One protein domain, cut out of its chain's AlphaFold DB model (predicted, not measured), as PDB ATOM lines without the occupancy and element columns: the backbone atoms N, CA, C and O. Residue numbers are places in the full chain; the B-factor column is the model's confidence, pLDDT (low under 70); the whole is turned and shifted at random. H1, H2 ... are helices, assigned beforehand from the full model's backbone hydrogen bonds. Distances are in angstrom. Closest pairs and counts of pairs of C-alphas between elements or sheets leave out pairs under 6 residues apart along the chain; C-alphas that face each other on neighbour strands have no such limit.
ATOM      1  N   ASP A 304     103.203 139.434  78.522       62.84
ATOM      2  CA  ASP A 304     101.930 140.149  78.665       62.84
ATOM      3  C   ASP A 304     101.687 141.233  77.611       62.84
ATOM      4  O   ASP A 304     100.562 141.406  77.145       62.84
ATOM      5  N   GLN A 305     102.730 141.962  77.224       62.94
ATOM      6  CA  GLN A 305     102.639 143.021  76.228       62.94
ATOM      7  C   GLN A 305     102.561 142.439  74.815       62.94
ATOM      8  O   GLN A 305     101.726 142.893  74.039       62.94
ATOM      9  N   CYS A 306     103.303 141.363  74.524       60.16
ATOM     10  CA  CYS A 306     103.150 140.621  73.268       60.16
ATOM     11  C   CYS A 306     101.741 140.022  73.132       60.16
ATOM     12  O   CYS A 306     101.122 140.127  72.080       60.16
ATOM     13  N   ILE A 307     101.194 139.440  74.209       66.12
ATOM     14  CA  ILE A 307      99.810 138.937  74.220       66.12
ATOM     15  C   ILE A 307      98.818 140.084  73.985       66.12
ATOM     16  O   ILE A 307      97.839 139.899  73.267       66.12
ATOM     17  N   LYS A 308      99.041 141.261  74.583       72.69
ATOM     18  CA  LYS A 308      98.166 142.430  74.410       72.69
ATOM     19  C   LYS A 308      98.177 142.942  72.966       72.69
ATOM     20  O   LYS A 308      97.106 143.203  72.430       72.69
ATOM     21  N   GLU A 309      99.349 143.037  72.343       63.91
ATOM     22  CA  GLU A 309      99.505 143.453  70.942       63.91
ATOM     23  C   GLU A 309      98.874 142.439  69.975       63.91
ATOM     24  O   GLU A 309      98.052 142.818  69.144       63.91
ATOM     25  N   LEU A 310      99.146 141.142  70.150       64.69
ATOM     26  CA  LEU A 310      98.539 140.081  69.336       64.69
ATOM     27  C   LEU A 310      97.010 140.017  69.501       64.69
ATOM     28  O   LEU A 310      96.293 139.734  68.547       64.69
ATOM     29  N   LYS A 311      96.479 140.309  70.697       70.75
ATOM     30  CA  LYS A 311      95.024 140.420  70.905       70.75
ATOM     31  C   LYS A 311      94.420 141.631  70.195       70.75
ATOM     32  O   LYS A 311      93.292 141.524  69.723       70.75
ATOM     33  N   LEU A 312      95.135 142.756  70.142       73.69
ATOM     34  CA  LEU A 312      94.670 143.981  69.489       73.69
ATOM     35  C   LEU A 312      94.524 143.783  67.972       73.69
ATOM     36  O   LEU A 312      93.551 144.246  67.388       73.69
ATOM     37  N   HIS A 313      95.444 143.028  67.369       68.12
ATOM     38  CA  HIS A 313      95.483 142.740  65.931       68.12
ATOM     39  C   HIS A 313      94.924 141.356  65.567       68.12
ATOM     40  O   HIS A 313      95.237 140.829  64.506       68.12
ATOM     41  N   LYS A 314      94.085 140.743  66.420       65.31
ATOM     42  CA  LYS A 314      93.648 139.337  66.277       65.31
ATOM     43  C   LYS A 314      93.093 138.990  64.884       65.31
ATOM     44  O   LYS A 314      93.306 137.878  64.416       65.31
ATOM     45  N   ASN A 315      92.396 139.927  64.241       65.75
ATOM     46  CA  ASN A 315      91.766 139.730  62.929       65.75
ATOM     47  C   ASN A 315      92.746 139.851  61.746       65.75
ATOM     48  O   ASN A 315      92.387 139.502  60.628       65.75
ATOM     49  N   GLU A 316      93.958 140.348  61.989       69.00
ATOM     50  CA  GLU A 316      95.024 140.520  60.993       69.00
ATOM     51  C   GLU A 316      96.097 139.424  61.108       69.00
ATOM     52  O   GLU A 316      96.995 139.360  60.270       69.00
ATOM     53  N   LEU A 317      96.003 138.565  62.132       69.31
ATOM     54  CA  LEU A 317      96.978 137.511  62.394       69.31
ATOM     55  C   LEU A 317      96.849 136.363  61.398       69.31
ATOM     56  O   LEU A 317      95.758 135.816  61.192       69.31
ATOM     57  N   ASP A 318      97.987 135.905  60.886       74.75
ATOM     58  CA  ASP A 318      98.038 134.640  60.165       74.75
ATOM     59  C   ASP A 318      97.848 133.432  61.110       74.75
ATOM     60  O   ASP A 318      97.841 133.541  62.341       74.75
ATOM     61  N   LEU A 319      97.675 132.234  60.543       73.56
ATOM     62  CA  LEU A 319      97.443 131.020  61.334       73.56
ATOM     63  C   LEU A 319      98.588 130.715  62.318       73.56
ATOM     64  O   LEU A 319      98.340 130.223  63.420       73.56
ATOM     65  N   TRP A 320      99.841 130.980  61.940       72.56
ATOM     66  CA  TRP A 320     100.992 130.724  62.804       72.56
ATOM     67  C   TRP A 320     101.038 131.696  63.974       72.56
ATOM     68  O   TRP A 320     101.312 131.279  65.101       72.56
ATOM     69  N   GLU A 321     100.729 132.964  63.736       74.12
ATOM     70  CA  GLU A 321     100.619 133.983  64.777       74.12
ATOM     71  C   GLU A 321      99.461 133.677  65.738       74.12
ATOM     72  O   GLU A 321      99.616 133.787  66.959       74.12
ATOM     73  N   GLN A 322      98.330 133.180  65.225       77.12
ATOM     74  CA  GLN A 322      97.216 132.702  66.053       77.12
ATOM     75  C   GLN A 322      97.621 131.505  66.932       77.12
ATOM     76  O   GLN A 322      97.305 131.475  68.126       77.12
ATOM     77  N   ILE A 323      98.364 130.536  66.380       80.12
ATOM     78  CA  ILE A 323      98.900 129.391  67.138       80.12
ATOM     79  C   ILE A 323      99.844 129.871  68.244       80.12
ATOM     80  O   ILE A 323      99.724 129.437  69.393       80.12
ATOM     81  N   GLN A 324     100.765 130.786  67.930       78.00
ATOM     82  CA  GLN A 324     101.686 131.357  68.915       78.00
ATOM     83  C   GLN A 324     100.930 132.062  70.047       78.00
ATOM     84  O   GLN A 324     101.254 131.854  71.220       78.00
ATOM     85  N   LEU A 325      99.887 132.830  69.715       79.56
ATOM     86  CA  LEU A 325      99.028 133.485  70.696       79.56
ATOM     87  C   LEU A 325      98.331 132.469  71.614       79.56
ATOM     88  O   LEU A 325      98.361 132.633  72.834       79.56
ATOM     89  N   LYS A 326      97.738 131.399  71.066       85.12
ATOM     90  CA  LYS A 326      97.100 130.344  71.876       85.12
ATOM     91  C   LYS A 326      98.103 129.658  72.808       85.12
ATOM     92  O   LYS A 326      97.811 129.510  73.992       85.12
ATOM     93  N   ILE A 327      99.298 129.305  72.320       85.88
ATOM     94  CA  ILE A 327     100.363 128.716  73.153       85.88
ATOM     95  C   ILE A 327     100.739 129.669  74.294       85.88
ATOM     96  O   ILE A 327     100.805 129.250  75.450       85.88
ATOM     97  N   ALA A 328     100.945 130.953  73.991       82.56
ATOM     98  CA  ALA A 328     101.291 131.963  74.987       82.56
ATOM     99  C   ALA A 328     100.204 132.117  76.066       82.56
ATOM    100  O   ALA A 328     100.527 132.220  77.250       82.56
ATOM    101  N   LEU A 329      98.925 132.085  75.676       84.81
ATOM    102  CA  LEU A 329      97.793 132.147  76.604       84.81
ATOM    103  C   LEU A 329      97.728 130.926  77.526       84.81
ATOM    104  O   LEU A 329      97.555 131.095  78.731       84.81
ATOM    105  N   VAL A 330      97.926 129.720  76.987       88.88
ATOM    106  CA  VAL A 330      97.981 128.492  77.794       88.88
ATOM    107  C   VAL A 330      99.157 128.546  78.775       88.88
ATOM    108  O   VAL A 330      98.990 128.254  79.958       88.88
ATOM    109  N   CYS A 331     100.340 128.982  78.329       86.56
ATOM    110  CA  CYS A 331     101.486 129.170  79.222       86.56
ATOM    111  C   CYS A 331     101.178 130.161  80.351       86.56
ATOM    112  O   CYS A 331     101.486 129.867  81.503       86.56
ATOM    113  N   LYS A 332     100.520 131.287  80.048       84.12
ATOM    114  CA  LYS A 332     100.134 132.280  81.058       84.12
ATOM    115  C   LYS A 332      99.167 131.706  82.101       84.12
ATOM    116  O   LYS A 332      99.373 131.910  83.292       84.12
ATOM    117  N   GLN A 333      98.165 130.938  81.675       86.62
ATOM    118  CA  GLN A 333      97.242 130.268  82.599       86.62
ATOM    119  C   GLN A 333      97.974 129.289  83.530       86.62
ATOM    120  O   GLN A 333      97.716 129.254  84.732       86.62
ATOM    121  N   VAL A 334      98.930 128.518  83.000       86.62
ATOM    122  CA  VAL A 334      99.750 127.604  83.812       86.62
ATOM    123  C   VAL A 334     100.653 128.366  84.782       86.62
ATOM    124  O   VAL A 334     100.832 127.931  85.925       86.62
ATOM    125  N   ASP A 335     101.194 129.509  84.360       84.12
ATOM    126  CA  ASP A 335     101.978 130.382  85.231       84.12
ATOM    127  C   ASP A 335     101.163 130.867  86.434       84.12
ATOM    128  O   ASP A 335     101.611 130.737  87.578       84.12
ATOM    129  N   GLU A 336      99.938 131.327  86.182       83.62
ATOM    130  CA  GLU A 336      98.997 131.799  87.198       83.62
ATOM    131  C   GLU A 336      98.518 130.685  88.136       83.62
ATOM    132  O   GLU A 336      98.271 130.954  89.305       83.62
ATOM    133  N   GLN A 337      98.409 129.435  87.682       83.50
ATOM    134  CA  GLN A 337      97.882 128.338  88.506       83.50
ATOM    135  C   GLN A 337      98.959 127.559  89.268       83.50
ATOM    136  O   GLN A 337      98.749 127.160  90.410       83.50
ATOM    137  N   SER A 338     100.091 127.272  88.622       76.31
ATOM    138  CA  SER A 338     101.042 126.246  89.086       76.31
ATOM    139  C   SER A 338     102.488 126.736  89.194       76.31
ATOM    140  O   SER A 338     103.290 126.110  89.892       76.31
ATOM    141  N   MET A 339     102.849 127.858  88.555       73.38
ATOM    142  CA  MET A 339     104.232 128.366  88.549       73.38
ATOM    143  C   MET A 339     104.448 129.730  89.229       73.38
ATOM    144  O   MET A 339     105.573 130.228  89.203       73.38
ATOM    145  N   GLN A 340     103.451 130.272  89.944       61.31
ATOM    146  CA  GLN A 340     103.460 131.608  90.581       61.31
ATOM    147  C   GLN A 340     104.750 131.998  91.342       61.31
ATOM    148  O   GLN A 340     105.117 133.168  91.390       61.31
ATOM    149  N   ARG A 341     105.470 131.038  91.944       55.81
ATOM    150  CA  ARG A 341     106.686 131.290  92.752       55.81
ATOM    151  C   ARG A 341     108.012 131.243  91.970       55.81
ATOM    152  O   ARG A 341     109.066 131.448  92.564       55.81
ATOM    153  N   SER A 342     108.003 130.929  90.673       60.00
ATOM    154  CA  SER A 342     109.214 130.722  89.863       60.00
ATOM    155  C   SER A 342     109.441 131.879  88.883       60.00
ATOM    156  O   SER A 342     109.315 131.722  87.673       60.00
ATOM    157  N   GLN A 343     109.826 133.055  89.393       61.50
ATOM    158  CA  GLN A 343     110.018 134.259  88.561       61.50
ATOM    159  C   GLN A 343     111.059 134.089  87.435       61.50
ATOM    160  O   GLN A 343     110.998 134.790  86.433       61.50
ATOM    161  N   LYS A 344     112.018 133.161  87.583       67.12
ATOM    162  CA  LYS A 344     113.092 132.933  86.595       67.12
ATOM    163  C   LYS A 344     112.778 131.829  85.578       67.12
ATOM    164  O   LYS A 344     113.371 131.823  84.506       67.12
ATOM    165  N   VAL A 345     111.874 130.898  85.894       76.94
ATOM    166  CA  VAL A 345     111.496 129.778  85.012       76.94
ATOM    167  C   VAL A 345     109.977 129.700  84.975       76.94
ATOM    168  O   VAL A 345     109.378 129.057  85.836       76.94
ATOM    169  N   ASN A 346     109.383 130.380  83.998       82.00
ATOM    170  CA  ASN A 346     107.948 130.360  83.732       82.00
ATOM    171  C   ASN A 346     107.571 129.220  82.763       82.00
ATOM    172  O   ASN A 346     108.446 128.536  82.220       82.00
ATOM    173  N   ALA A 347     106.282 129.011  82.528       85.06
ATOM    174  CA  ALA A 347     105.733 127.917  81.738       85.06
ATOM    175  C   ALA A 347     106.236 127.941  80.292       85.06
ATOM    176  O   ALA A 347     106.602 126.895  79.756       85.06
ATOM    177  N   LEU A 348     106.335 129.126  79.679       83.19
ATOM    178  CA  LEU A 348     106.893 129.277  78.333       83.19
ATOM    179  C   LEU A 348     108.372 128.870  78.291       83.19
ATOM    180  O   LEU A 348     108.792 128.116  77.416       83.19
ATOM    181  N   THR A 349     109.160 129.318  79.272       79.75
ATOM    182  CA  THR A 349     110.567 128.920  79.405       79.75
ATOM    183  C   THR A 349     110.695 127.409  79.571       79.75
ATOM    184  O   THR A 349     111.534 126.787  78.919       79.75
ATOM    185  N   MET A 350     109.859 126.806  80.419       86.38
ATOM    186  CA  MET A 350     109.855 125.365  80.656       86.38
ATOM    187  C   MET A 350     109.486 124.592  79.389       86.38
ATOM    188  O   MET A 350     110.181 123.643  79.036       86.38
ATOM    189  N   LEU A 351     108.446 125.024  78.671       86.62
ATOM    190  CA  LEU A 351     108.010 124.418  77.416       86.62
ATOM    191  C   LEU A 351     109.134 124.432  76.375       86.62
ATOM    192  O   LEU A 351     109.474 123.385  75.823       86.62
ATOM    193  N   LEU A 352     109.753 125.594  76.147       81.94
ATOM    194  CA  LEU A 352     110.846 125.739  75.185       81.94
ATOM    195  C   LEU A 352     112.084 124.935  75.599       81.94
ATOM    196  O   LEU A 352     112.723 124.310  74.753       81.94
ATOM    197  N   ALA A 353     112.410 124.903  76.895       80.31
ATOM    198  CA  ALA A 353     113.507 124.098  77.417       80.31
ATOM    199  C   ALA A 353     113.243 122.599  77.235       80.31
ATOM    200  O   ALA A 353     114.125 121.885  76.769       80.31
ATOM    201  N   LEU A 354     112.039 122.113  77.546       84.38
ATOM    202  CA  LEU A 354     111.646 120.716  77.350       84.38
ATOM    203  C   LEU A 354     111.661 120.322  75.878       84.38
ATOM    204  O   LEU A 354     112.218 119.279  75.544       84.38
ATOM    205  N   TYR A 355     111.116 121.166  75.002       80.44
ATOM    206  CA  TYR A 355     111.187 120.953  73.563       80.44
ATOM    207  C   TYR A 355     112.650 120.854  73.126       80.44
ATOM    208  O   TYR A 355     113.065 119.874  72.513       80.44
ATOM    209  N   ARG A 356     113.489 121.800  73.557       75.25
ATOM    210  CA  ARG A 356     114.917 121.760  73.250       75.25
ATOM    211  C   ARG A 356     115.598 120.517  73.816       75.25
ATOM    212  O   ARG A 356     116.434 119.978  73.119       75.25
ATOM    213  N   ILE A 357     115.241 120.025  75.005       77.44
ATOM    214  CA  ILE A 357     115.789 118.777  75.573       77.44
ATOM    215  C   ILE A 357     115.412 117.575  74.705       77.44
ATOM    216  O   ILE A 357     116.270 116.752  74.406       77.44
ATOM    217  N   VAL A 358     114.147 117.477  74.291       73.75
ATOM    218  CA  VAL A 358     113.649 116.367  73.462       73.75
ATOM    219  C   VAL A 358     114.312 116.369  72.083       73.75
ATOM    220  O   VAL A 358     114.666 115.311  71.570       73.75
ATOM    221  N   PHE A 359     114.532 117.549  71.498       64.06
ATOM    222  CA  PHE A 359     115.169 117.701  70.186       64.06
ATOM    223  C   PHE A 359     116.697 117.881  70.250       64.06
ATOM    224  O   PHE A 359     117.361 117.910  69.208       64.06
ATOM    225  N   ALA A 360     117.282 117.990  71.447       59.69
ATOM    226  CA  ALA A 360     118.717 118.161  71.631       59.69
ATOM    227  C   ALA A 360     119.442 116.865  71.279       59.69
ATOM    228  O   ALA A 360     119.303 115.832  71.928       59.69
ATOM    229  N   LYS A 361     120.296 116.951  70.261       45.81
ATOM    230  CA  LYS A 361     121.133 115.841  69.794       45.81
ATOM    231  C   LYS A 361     122.303 115.524  70.739       45.81
ATOM    232  O   LYS A 361     122.782 114.396  70.721       45.81
ATOM    233  N   ASN A 362     122.710 116.489  71.574       52.16
ATOM    234  CA  ASN A 362     123.818 116.412  72.536       52.16
ATOM    235  C   ASN A 362     123.430 117.097  73.868       52.16
ATOM    236  O   ASN A 362     123.876 118.205  74.157       52.16
ATOM    237  N   PHE A 363     122.564 116.478  74.678       60.00
ATOM    238  CA  PHE A 363     122.255 116.998  76.018       60.00
ATOM    239  C   PHE A 363     123.432 116.739  76.973       60.00
ATOM    240  O   PHE A 363     123.591 115.630  77.478       60.00
ATOM    241  N   GLU A 364     124.271 117.752  77.199       65.38
ATOM    242  CA  GLU A 364     125.382 117.667  78.159       65.38
ATOM    243  C   GLU A 364     124.925 117.969  79.592       65.38
ATOM    244  O   GLU A 364     125.233 117.231  80.524       65.38
ATOM    245  N   SER A 365     124.182 119.065  79.780       73.44
ATOM    246  CA  SER A 365     123.622 119.465  81.072       73.44
ATOM    247  C   SER A 365     122.473 120.461  80.905       73.44
ATOM    248  O   SER A 365     122.377 121.156  79.890       73.44
ATOM    249  N   TYR A 366     121.636 120.595  81.941       72.75
ATOM    250  CA  TYR A 366     120.586 121.620  81.986       72.75
ATOM    251  C   TYR A 366     121.150 123.040  81.850       72.75
ATOM    252  O   TYR A 366     120.553 123.861  81.167       72.75
ATOM    253  N   SER A 367     122.309 123.316  82.454       67.19
ATOM    254  CA  SER A 367     122.937 124.644  82.407       67.19
ATOM    255  C   SER A 367     123.331 125.035  80.978       67.19
ATOM    256  O   SER A 367     122.925 126.087  80.493       67.19
ATOM    257  N   SER A 368     124.029 124.142  80.262       69.38
ATOM    258  CA  SER A 368     124.418 124.361  78.860       69.38
ATOM    259  C   SER A 368     123.195 124.600  77.966       69.38
ATOM    260  O   SER A 368     123.132 125.587  77.232       69.38
ATOM    261  N   LEU A 369     122.161 123.763  78.110       73.25
ATOM    262  CA  LEU A 369     120.936 123.873  77.320       73.25
ATOM    263  C   LEU A 369     120.163 125.174  77.580       73.25
ATOM    264  O   LEU A 369     119.634 125.764  76.639       73.25
ATOM    265  N   LEU A 370     120.085 125.622  78.833       71.31
ATOM    266  CA  LEU A 370     119.399 126.865  79.189       71.31
ATOM    267  C   LEU A 370     120.166 128.101  78.706       71.31
ATOM    268  O   LEU A 370     119.530 129.057  78.268       71.31
ATOM    269  N   CYS A 371     121.501 128.071  78.715       69.81
ATOM    270  CA  CYS A 371     122.320 129.117  78.097       69.81
ATOM    271  C   CYS A 371     122.084 129.187  76.585       69.81
ATOM    272  O   CYS A 371     121.807 130.258  76.057       69.81
ATOM    273  N   GLU A 372     122.097 128.049  75.888       69.69
ATOM    274  CA  GLU A 372     121.799 128.035  74.457       69.69
ATOM    275  C   GLU A 372     120.362 128.464  74.137       69.69
ATOM    276  O   GLU A 372     120.117 129.087  73.103       69.69
ATOM    277  N   LEU A 373     119.399 128.096  74.988       71.19
ATOM    278  CA  LEU A 373     118.012 128.527  74.855       71.19
ATOM    279  C   LEU A 373     117.907 130.048  74.999       71.19
ATOM    280  O   LEU A 373     117.220 130.679  74.200       71.19
ATOM    281  N   LEU A 374     118.607 130.625  75.978       65.75
ATOM    282  CA  LEU A 374     118.682 132.067  76.185       65.75
ATOM    283  C   LEU A 374     119.320 132.772  74.986       65.75
ATOM    284  O   LEU A 374     118.764 133.747  74.485       65.75
ATOM    285  N   ASP A 375     120.435 132.249  74.477       63.56
ATOM    286  CA  ASP A 375     121.099 132.773  73.282       63.56
ATOM    287  C   ASP A 375     120.186 132.711  72.050       63.56
ATOM    288  O   ASP A 375     120.102 133.678  71.291       63.56
ATOM    289  N   ALA A 376     119.468 131.598  71.859       61.25
ATOM    290  CA  ALA A 376     118.533 131.424  70.752       61.25
ATOM    291  C   ALA A 376     117.332 132.374  70.866       61.25
ATOM    292  O   ALA A 376     116.990 133.047  69.898       61.25
ATOM    293  N   ALA A 377     116.726 132.491  72.047       58.28
ATOM    294  CA  ALA A 377     115.617 133.411  72.273       58.28
ATOM    295  C   ALA A 377     116.043 134.871  72.035       58.28
ATOM    296  O   ALA A 377     115.399 135.581  71.264       58.28
ATOM    297  N   ASN A 378     117.204 135.280  72.557       57.06
ATOM    298  CA  ASN A 378     117.795 136.597  72.295       57.06
ATOM    299  C   ASN A 378     118.161 136.809  70.812       57.06
ATOM    300  O   ASN A 378     118.175 137.942  70.317       57.06
ATOM    301  N   ALA A 379     118.496 135.748  70.073       47.22
ATOM    302  CA  ALA A 379     118.723 135.821  68.632       47.22
ATOM    303  C   ALA A 379     117.428 136.106  67.858       47.22
ATOM    304  O   ALA A 379     117.471 136.884  66.909       47.22
ATOM    305  N   HIS A 380     116.300 135.559  68.320       49.16
ATOM    306  CA  HIS A 380     114.966 135.728  67.736       49.16
ATOM    307  C   HIS A 380     114.155 136.893  68.332       49.16
ATOM    308  O   HIS A 380     112.973 137.022  68.039       49.16
ATOM    309  N   GLY A 381     114.761 137.741  69.171       45.84
ATOM    310  CA  GLY A 381     114.062 138.866  69.808       45.84
ATOM    311  C   GLY A 381     113.041 138.451  70.875       45.84
ATOM    312  O   GLY A 381     112.275 139.287  71.345       45.84
ATOM    313  N   ILE A 382     113.044 137.183  71.289       54.19
ATOM    314  CA  ILE A 382     112.182 136.648  72.340       54.19
ATOM    315  C   ILE A 382     112.851 136.914  73.687       54.19
ATOM    316  O   ILE A 382     113.927 136.390  73.985       54.19
ATOM    317  N   ARG A 383     112.200 137.709  74.537       59.31
ATOM    318  CA  ARG A 383     112.683 137.996  75.888       59.31
ATOM    319  C   ARG A 383     112.193 136.923  76.861       59.31
ATOM    320  O   ARG A 383     111.036 136.931  77.268       59.31
ATOM    321  N   LEU A 384     113.082 136.007  77.242       66.62
ATOM    322  CA  LEU A 384     112.796 135.024  78.293       66.62
ATOM    323  C   LEU A 384     112.722 135.692  79.676       66.62
ATOM    324  O   LEU A 384     113.247 136.788  79.889       66.62
ATOM    325  N   ALA A 385     112.101 134.998  80.634       66.12
ATOM    326  CA  ALA A 385     111.933 135.473  82.012       66.12
ATOM    327  C   ALA A 385     113.266 135.647  82.771       66.12
ATOM    328  O   ALA A 385     113.339 136.369  83.764       66.12
ATOM    329  N   PHE A 386     114.342 135.020  82.293       64.69
ATOM    330  CA  PHE A 386     115.676 135.095  82.878       64.69
ATOM    331  C   PHE A 386     116.676 135.743  81.922       64.69
ATOM    332  O   PHE A 386     116.559 135.642  80.705       64.69
ATOM    333  N   ARG A 387     117.681 136.410  82.501       65.19
ATOM    334  CA  ARG A 387     118.741 137.128  81.769       65.19
ATOM    335  C   ARG A 387     120.147 136.592  82.029       65.19
ATOM    336  O   ARG A 387     121.095 137.038  81.395       65.19
ATOM    337  N   SER A 388     120.284 135.660  82.964       65.31
ATOM    338  CA  SER A 388     121.550 135.045  83.352       65.31
ATOM    339  C   SER A 388     121.373 133.534  83.503       65.31
ATOM    340  O   SER A 388     120.243 133.084  83.722       65.31
ATOM    341  N   PRO A 389     122.455 132.742  83.379       66.88
ATOM    342  CA  PRO A 389     122.388 131.293  83.518       66.88
ATOM    343  C   PRO A 389     121.645 130.874  84.792       66.88
ATOM    344  O   PRO A 389     121.940 131.352  85.889       66.88
ATOM    345  N   ILE A 390     120.666 129.983  84.640       73.25
ATOM    346  CA  ILE A 390     119.892 129.442  85.758       73.25
ATOM    347  C   ILE A 390     120.593 128.188  86.282       73.25
ATOM    348  O   ILE A 390     120.999 127.322  85.507       73.25
ATOM    349  N   ALA A 391     120.691 128.057  87.606       77.06
ATOM    350  CA  ALA A 391     121.210 126.846  88.229       77.06
ATOM    351  C   ALA A 391     120.335 125.621  87.898       77.06
ATOM    352  O   ALA A 391     119.103 125.686  87.906       77.06
ATOM    353  N   ALA A 392     120.967 124.466  87.667       76.44
ATOM    354  CA  ALA A 392     120.257 123.224  87.343       76.44
ATOM    355  C   ALA A 392     119.254 122.806  88.438       76.44
ATOM    356  O   ALA A 392     118.198 122.249  88.129       76.44
ATOM    357  N   SER A 393     119.548 123.114  89.706       81.31
ATOM    358  CA  SER A 393     118.642 122.904  90.841       81.31
ATOM    359  C   SER A 393     117.369 123.746  90.723       81.31
ATOM    360  O   SER A 393     116.274 123.206  90.842       81.31
ATOM    361  N   THR A 394     117.486 125.036  90.391       81.38
ATOM    362  CA  THR A 394     116.338 125.933  90.180       81.38
ATOM    363  C   THR A 394     115.437 125.443  89.048       81.38
ATOM    364  O   THR A 394     114.218 125.413  89.206       81.38
ATOM    365  N   PHE A 395     116.016 125.003  87.925       82.50
ATOM    366  CA  PHE A 395     115.237 124.423  86.827       82.50
ATOM    367  C   PHE A 395     114.542 123.118  87.239       82.50
ATOM    368  O   PHE A 395     113.379 122.903  86.905       82.50
ATOM    369  N   SER A 396     115.232 122.259  87.995       83.50
ATOM    370  CA  SER A 396     114.678 120.985  88.470       83.50
ATOM    371  C   SER A 396     113.507 121.193  89.435       83.50
ATOM    372  O   SER A 396     112.492 120.511  89.313       83.50
ATOM    373  N   GLU A 397     113.607 122.165  90.345       84.50
ATOM    374  CA  GLU A 397     112.512 122.545  91.248       84.50
ATOM    375  C   GLU A 397     111.320 123.137  90.491       84.50
ATOM    376  O   GLU A 397     110.175 122.761  90.743       84.50
ATOM    377  N   ALA A 398     111.575 124.008  89.512       84.69
ATOM    378  CA  ALA A 398     110.527 124.543  88.648       84.69
ATOM    379  C   ALA A 398     109.829 123.425  87.848       84.69
ATOM    380  O   ALA A 398     108.603 123.402  87.754       84.69
ATOM    381  N   ARG A 399     110.589 122.447  87.336       86.44
ATOM    382  CA  ARG A 399     110.060 121.310  86.567       86.44
ATOM    383  C   ARG A 399     109.116 120.432  87.381       86.44
ATOM    384  O   ARG A 399     108.143 119.941  86.819       86.44
ATOM    385  N   LYS A 400     109.351 120.258  88.686       85.25
ATOM    386  CA  LYS A 400     108.439 119.500  89.567       85.25
ATOM    387  C   LYS A 400     107.027 120.097  89.616       85.25
ATOM    388  O   LYS A 400     106.082 119.370  89.890       85.25
ATOM    389  N   ARG A 401     106.889 121.399  89.350       85.69
ATOM    390  CA  ARG A 401     105.612 122.131  89.352       85.69
ATOM    391  C   ARG A 401     104.983 122.257  87.962       85.69
ATOM    392  O   ARG A 401     103.888 122.790  87.835       85.69
ATOM    393  N   PHE A 402     105.665 121.783  86.921       87.12
ATOM    394  CA  PHE A 402     105.198 121.867  85.543       87.12
ATOM    395  C   PHE A 402     104.531 120.555  85.121       87.12
ATOM    396  O   PHE A 402     105.197 119.566  84.810       87.12
ATOM    397  N   SER A 403     103.199 120.552  85.130       87.12
ATOM    398  CA  SER A 403     102.394 119.389  84.753       87.12
ATOM    399  C   SER A 403     102.490 119.080  83.254       87.12
ATOM    400  O   SER A 403     102.477 119.981  82.416       87.12
ATOM    401  N   SER A 404     102.489 117.793  82.895       85.50
ATOM    402  CA  SER A 404     102.405 117.349  81.496       85.50
ATOM    403  C   SER A 404     101.051 117.651  80.840       85.50
ATOM    404  O   SER A 404     100.948 117.609  79.614       85.50
ATOM    405  N   SER A 405     100.019 117.999  81.618       87.94
ATOM    406  CA  SER A 405      98.695 118.365  81.095       87.94
ATOM    407  C   SER A 405      98.732 119.572  80.157       87.94
ATOM    408  O   SER A 405      97.894 119.660  79.262       87.94
ATOM    409  N   ILE A 406      99.723 120.461  80.294       89.94
ATOM    410  CA  ILE A 406      99.902 121.614  79.404       89.94
ATOM    411  C   ILE A 406     100.039 121.201  77.935       89.94
ATOM    412  O   ILE A 406      99.513 121.881  77.061       89.94
ATOM    413  N   PHE A 407     100.675 120.061  77.638       89.12
ATOM    414  CA  PHE A 407     100.814 119.586  76.260       89.12
ATOM    415  C   PHE A 407      99.454 119.229  75.653       89.12
ATOM    416  O   PHE A 407      99.227 119.500  74.478       89.12
ATOM    417  N   LYS A 408      98.531 118.687  76.460       89.25
ATOM    418  CA  LYS A 408      97.147 118.440  76.033       89.25
ATOM    419  C   LYS A 408      96.356 119.735  75.875       89.25
ATOM    420  O   LYS A 408      95.603 119.857  74.919       89.25
TER     421      LYS A 408
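AT A GLANCE: This is residues 304 to 408 of the 622 residues of the protein "DUF4338 domain-containing protein" of Desulfobacteraceae bacterium (UniProt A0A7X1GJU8). A hairpin of H1 and long H2 makes one end; H3 leads from H2 to H4 and H5 at the other, with short H6 near H2. There are 105 residues printed, with six named helices, H1 to H6: all helix. The whole is compact, radius of gyration of the C-alphas 14.2 A, spanning 43 by 29 by 25 A.

HOW THE PARTS SIT: H1, residues 304 to 312, touches residues 321 to 329 of H2, residues 319 to 339, opposite ways at a steep tilt of 40 degrees; C-alphas 307 and 325 are closest, 6.5 A apart. The closest C-alphas of H2 and H3, residues 347 to 359, are 331 and 347, 5.1 A; of H3 and H4, residues 366 to 379, 353 and 370, 6.7 A. In H1 to H4 every O i to N i+4 pair is within hydrogen-bond range.

IN THESE COORDINATES: H1 begins at C-alpha 304 (101.930, 140.149, 78.665). H2 measures 28.2 A. H5 is residues 392 to 400; H6, residues 405 to 408, ends at C-alpha 408 (97.147, 118.440, 76.033).

THE WHOLE: The printed part has no cut. The H4 to H5 link is long. 42 residues have pLDDT under 70, among them residues 374 to 389.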